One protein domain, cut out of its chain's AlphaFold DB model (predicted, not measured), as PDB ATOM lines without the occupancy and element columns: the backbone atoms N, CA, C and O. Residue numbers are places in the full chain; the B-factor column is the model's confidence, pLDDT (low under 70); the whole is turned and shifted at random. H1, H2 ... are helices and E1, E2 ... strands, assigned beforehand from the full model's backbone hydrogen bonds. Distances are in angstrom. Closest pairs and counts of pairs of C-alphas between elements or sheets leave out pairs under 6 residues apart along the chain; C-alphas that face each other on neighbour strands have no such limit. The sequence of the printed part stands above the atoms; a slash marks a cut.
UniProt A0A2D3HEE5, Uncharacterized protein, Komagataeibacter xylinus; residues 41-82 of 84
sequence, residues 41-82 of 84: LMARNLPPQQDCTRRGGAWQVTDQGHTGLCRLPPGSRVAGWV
ATOM      1  N   LEU A  41     292.435 339.643 387.511       51.84
ATOM      2  CA  LEU A  41     292.567 340.366 388.755       51.84
ATOM      3  C   LEU A  41     292.467 339.485 389.998       51.84
ATOM      4  O   LEU A  41     293.266 339.671 390.913       51.84
ATOM      5  N   MET A  42     291.603 338.464 390.003       52.34
ATOM      6  CA  MET A  42     291.571 337.470 391.089       52.34
ATOM      7  C   MET A  42     292.861 336.640 391.129       52.34
ATOM      8  O   MET A  42     293.285 336.187 392.189       52.34
ATOM      9  N   ALA A  43     293.550 336.511 389.991       54.28
ATOM     10  CA  ALA A  43     294.833 335.819 389.905       54.28
ATOM     11  C   ALA A  43     295.958 336.501 390.709       54.28
ATOM     12  O   ALA A  43     296.990 335.883 390.962       54.28
ATOM     13  N   ARG A  44     295.789 337.768 391.119       61.22
ATOM     14  CA  ARG A  44     296.825 338.522 391.843       61.22
ATOM     15  C   ARG A  44     296.788 338.362 393.362       61.22
ATOM     16  O   ARG A  44     297.628 338.972 394.017       61.22
ATOM     17  N   ASN A  45     295.867 337.558 393.916       66.56
ATOM     18  CA  ASN A  45     295.690 337.383 395.371       66.56
ATOM     19  C   ASN A  45     295.616 338.720 396.139       66.56
ATOM     20  O   ASN A  45     295.979 338.807 397.310       66.56
ATOM     21  N   LEU A  46     295.176 339.787 395.469       75.69
ATOM     22  CA  LEU A  46     295.058 341.101 396.075       75.69
ATOM     23  C   LEU A  46     293.634 341.252 396.618       75.69
ATOM     24  O   LEU A  46     292.688 340.929 395.896       75.69
ATOM     25  N   PRO A  47     293.445 341.751 397.853       83.44
ATOM     26  CA  PRO A  47     292.113 342.032 398.366       83.44
ATOM     27  C   PRO A  47     291.339 342.957 397.406       83.44
ATOM     28  O   PRO A  47     291.907 343.963 396.965       83.44
ATOM     29  N   PRO A  48     290.051 342.686 397.114       81.75
ATOM     30  CA  PRO A  48     289.261 343.456 396.143       81.75
ATOM     31  C   PRO A  48     289.266 344.971 396.390       81.75
ATOM     32  O   PRO A  48     289.382 345.766 395.459       81.75
ATOM     33  N   GLN A  49     289.226 345.377 397.662       85.88
ATOM     34  CA  GLN A  49     289.318 346.780 398.062       85.88
ATOM     35  C   GLN A  49     290.642 347.425 397.631       85.88
ATOM     36  O   GLN A  49     290.649 348.550 397.137       85.88
ATOM     37  N   GLN A  50     291.765 346.726 397.799       85.81
ATOM     38  CA  GLN A  50     293.083 347.250 397.439       85.81
ATOM     39  C   GLN A  50     293.254 347.356 395.924       85.81
ATOM     40  O   GLN A  50     293.864 348.313 395.441       85.81
ATOM     41  N   ASP A  51     292.701 346.405 395.170       83.88
ATOM     42  CA  ASP A  51     292.698 346.491 393.713       83.88
ATOM     43  C   ASP A  51     291.873 347.688 393.219       83.88
ATOM     44  O   ASP A  51     292.350 348.477 392.400       83.88
ATOM     45  N   CYS A  52     290.685 347.891 393.793       86.38
ATOM     46  CA  CYS A  52     289.837 349.031 393.469       86.38
ATOM     47  C   CYS A  52     290.564 350.368 393.675       86.38
ATOM     48  O   CYS A  52     290.607 351.200 392.767       86.38
ATOM     49  N   THR A  53     291.218 350.542 394.828       86.88
ATOM     50  CA  THR A  53     292.000 351.750 395.123       86.88
ATOM     51  C   THR A  53     293.166 351.928 394.152       86.88
ATOM     52  O   THR A  53     293.416 353.038 393.686       86.88
ATOM     53  N   ARG A  54     293.871 350.847 393.781       84.44
ATOM     54  CA  ARG A  54     294.974 350.899 392.802       84.44
ATOM     55  C   ARG A  54     294.508 351.397 391.431       84.44
ATOM     56  O   ARG A  54     295.277 352.038 390.722       84.44
ATOM     57  N   ARG A  55     293.259 351.115 391.064       79.69
ATOM     58  CA  ARG A  55     292.627 351.590 389.824       79.69
ATOM     59  C   ARG A  55     292.097 353.022 389.919       79.69
ATOM     60  O   ARG A  55     291.547 353.519 388.942       79.69
ATOM     61  N   GLY A  56     292.248 353.675 391.072       87.06
ATOM     62  CA  GLY A  56     291.694 355.001 391.339       87.06
ATOM     63  C   GLY A  56     290.191 354.985 391.628       87.06
ATOM     64  O   GLY A  56     289.548 356.028 391.546       87.06
ATOM     65  N   GLY A  57     289.621 353.814 391.926       90.12
ATOM     66  CA  GLY A  57     288.217 353.661 392.290       90.12
ATOM     67  C   GLY A  57     287.957 353.809 393.788       90.12
ATOM     68  O   GLY A  57     288.859 353.702 394.618       90.12
ATOM     69  N   ALA A  58     286.687 354.010 394.127       91.00
ATOM     70  CA  ALA A  58     286.178 353.993 395.491       91.00
ATOM     71  C   ALA A  58     285.482 352.656 395.779       91.00
ATOM     72  O   ALA A  58     284.538 352.269 395.084       91.00
ATOM     73  N   TRP A  59     285.941 351.955 396.814       89.81
ATOM     74  CA  TRP A  59     285.335 350.705 397.266       89.81
ATOM     75  C   TRP A  59     284.124 350.973 398.163       89.81
ATOM     76  O   TRP A  59     284.210 351.767 399.097       89.81
ATOM     77  N   GLN A  60     283.013 350.289 397.901       90.62
ATOM     78  CA  GLN A  60     281.798 350.345 398.714       90.62
ATOM     79  C   GLN A  60     281.420 348.938 399.162       90.62
ATOM     80  O   GLN A  60     281.235 348.051 398.333       90.62
ATOM     81  N   VAL A  61     281.313 348.732 400.470       88.44
ATOM     82  CA  VAL A  61     280.909 347.452 401.066       88.44
ATOM     83  C   VAL A  61     279.383 347.336 401.007       88.44
ATOM     84  O   VAL A  61     278.689 348.325 401.227       88.44
ATOM     85  N   THR A  62     278.857 346.155 400.676       85.75
ATOM     86  CA  THR A  62     277.407 345.884 400.716       85.75
ATOM     87  C   THR A  62     276.962 345.525 402.136       85.75
ATOM     88  O   THR A  62     277.793 345.197 402.985       85.75
ATOM     89  N   ASP A  63     275.654 345.513 402.401       80.88
ATOM     90  CA  ASP A  63     275.090 345.229 403.734       80.88
ATOM     91  C   ASP A  63     275.553 343.902 404.360       80.88
ATOM     92  O   ASP A  63     275.505 343.736 405.576       80.88
ATOM     93  N   GLN A  64     276.036 342.952 403.553       76.69
ATOM     94  CA  GLN A  64     276.520 341.664 404.046       76.69
ATOM     95  C   GLN A  64     277.997 341.662 404.456       76.69
ATOM     96  O   GLN A  64     278.479 340.631 404.912       76.69
ATOM     97  N   GLY A  65     278.748 342.754 404.274       75.94
ATOM     98  CA  GLY A  65     280.148 342.888 404.714       75.94
ATOM     99  C   GLY A  65     281.173 342.020 403.966       75.94
ATOM    100  O   GLY A  65     282.366 342.309 403.976       75.94
ATOM    101  N   HIS A  66     280.714 340.966 403.293       75.06
ATOM    102  CA  HIS A  66     281.533 339.995 402.574       75.06
ATOM    103  C   HIS A  66     281.681 340.311 401.084       75.06
ATOM    104  O   HIS A  66     282.528 339.727 400.410       75.06
ATOM    105  N   THR A  67     280.864 341.222 400.558       79.06
ATOM    106  CA  THR A  67     280.928 341.663 399.165       79.06
ATOM    107  C   THR A  67     280.979 343.182 399.098       79.06
ATOM    108  O   THR A  67     280.636 343.893 400.042       79.06
ATOM    109  N   GLY A  68     281.455 343.695 397.972       87.06
ATOM    110  CA  GLY A  68     281.521 345.122 397.728       87.06
ATOM    111  C   GLY A  68     281.595 345.421 396.244       87.06
ATOM    112  O   GLY A  68     281.860 344.541 395.423       87.06
ATOM    113  N   LEU A  69     281.324 346.674 395.911       88.25
ATOM    114  CA  LEU A  69     281.355 347.205 394.562       88.25
ATOM    115  C   LEU A  69     282.497 348.211 394.453       88.25
ATOM    116  O   LEU A  69     282.654 349.096 395.296       88.25
ATOM    117  N   CYS A  70     283.279 348.097 393.381       87.62
ATOM    118  CA  CYS A  70     284.272 349.100 393.034       87.62
ATOM    119  C   CYS A  70     283.650 350.140 392.102       87.62
ATOM    120  O   CYS A  70     283.249 349.818 390.983       87.62
ATOM    121  N   ARG A  71     283.592 351.397 392.544       90.06
ATOM    122  CA  ARG A  71     283.158 352.519 391.712       90.06
ATOM    123  C   ARG A  71     284.376 353.180 391.088       90.06
ATOM    124  O   ARG A  71     285.139 353.849 391.777       90.06
ATOM    125  N   LEU A  72     284.546 352.998 389.787       87.25
ATOM    126  CA  LEU A  72     285.658 353.575 389.038       87.25
ATOM    127  C   LEU A  72     285.277 354.935 388.436       87.25
ATOM    128  O   LEU A  72     284.111 355.134 388.087       87.25
ATOM    129  N   PRO A  73     286.233 355.869 388.296       85.38
ATOM    130  CA  PRO A  73     285.998 357.109 387.573       85.38
ATOM    131  C   PRO A  73     285.812 356.844 386.067       85.38
ATOM    132  O   PRO A  73     286.360 355.857 385.551       85.38
ATOM    133  N   PRO A  74     285.097 357.727 385.343       87.06
ATOM    134  CA  PRO A  74     285.035 357.678 383.885       87.06
ATOM    135  C   PRO A  74     286.439 357.663 383.264       87.06
ATOM    136  O   PRO A  74     287.375 358.264 383.792       87.06
ATOM    137  N   GLY A  75     286.604 356.947 382.156       84.00
ATOM    138  CA  GLY A  75     287.886 356.714 381.488       84.00
ATOM    139  C   GLY A  75     288.686 355.519 382.025       84.00
ATOM    140  O   GLY A  75     289.661 355.106 381.395       84.00
ATOM    141  N   SER A  76     288.278 354.916 383.147       82.25
ATOM    142  CA  SER A  76     288.937 353.720 383.697       82.25
ATOM    143  C   SER A  76     288.771 352.507 382.786       82.25
ATOM    144  O   SER A  76     287.737 352.356 382.140       82.25
ATOM    145  N   ARG A  77     289.756 351.597 382.769       74.56
ATOM    146  CA  ARG A  77     289.683 350.346 381.996       74.56
ATOM    147  C   ARG A  77     289.434 349.123 382.878       74.56
ATOM    148  O   ARG A  77     290.205 348.865 383.804       74.56
ATOM    149  N   VAL A  78     288.417 348.329 382.543       73.94
ATOM    150  CA  VAL A  78     288.079 347.054 383.205       73.94
ATOM    151  C   VAL A  78     287.810 346.002 382.147       73.94
ATOM    152  O   VAL A  78     287.056 346.261 381.216       73.94
ATOM    153  N   ALA A  79     288.434 344.829 382.269       71.81
ATOM    154  CA  ALA A  79     288.222 343.703 381.355       71.81
ATOM    155  C   ALA A  79     288.283 344.071 379.848       71.81
ATOM    156  O   ALA A  79     287.574 343.494 379.032       71.81
ATOM    157  N   GLY A  80     289.117 345.053 379.477       73.19
ATOM    158  CA  GLY A  80     289.262 345.534 378.094       73.19
ATOM    159  C   GLY A  80     288.318 346.671 377.677       73.19
ATOM    160  O   GLY A  80     288.524 347.254 376.615       73.19
ATOM    161  N   TRP A  81     287.358 347.051 378.517       69.06
ATOM    162  CA  TRP A  81     286.372 348.106 378.260       69.06
ATOM    163  C   TRP A  81     286.723 349.399 378.989       69.06
ATOM    164  O   TRP A  81     287.338 349.355 380.054       69.06
ATOM    165  N   VAL A  82     286.323 350.545 378.434       81.12
ATOM    166  CA  VAL A  82     286.441 351.861 379.083       81.12
ATOM    167  C   VAL A  82     285.113 352.200 379.759       81.12
ATOM    168  O   VAL A  82     284.062 352.084 379.134       81.12
TER     169      VAL A  82
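What this domain is: This is residues 41 to 82 of the 84 residues of an uncharacterized protein of Komagataeibacter xylinus (UniProt A0A2D3HEE5). What is its shape? It has little regular structure: a hairpin of two short strands, E1 and E2, with a short helix, H1, packed on it, and loop ends. How large is it? The 42 printed residues, 15 in named elements, run H1, E1, E2, mixed, with an antiparallel sheet. It is only just compact, close to loose: radius of gyration of the C-alphas 10.7 A, spans 29 by 22 by 14 A.

Where its parts are: Where are the strands? E1 is residues 58 to 61, 10.1 A long; E2 is residues 68 to 71, 9.7 A, ending at C-alpha 71 (283.158, 352.519, 391.712). And the helix? H1 is residues 48 to 54, 10.0 A, from C-alpha 48 (289.261, 343.456, 396.143).

How they stand to each other: How do the strands pair? The hairpin E1 and E2 is antiparallel, 159 degrees; N 58 and O 71, 2.8 A apart, are within hydrogen-bond range. Where is H1? Its closest C-alphas to E1 are Gln 49 and Trp 59, 5.6 A; to E2, Cys 52 and Cys 70, 5.6 A. Every O i to N i+4 pair of H1 is within range.

The domain as a whole: How far does it reach? The farthest C-alphas, Gln 64 and Gly 75, are 29.4 A apart; the printed part has no cut and no long link. Where is confidence low? Residues 41 to 45 and 81 are under 70 in pLDDT.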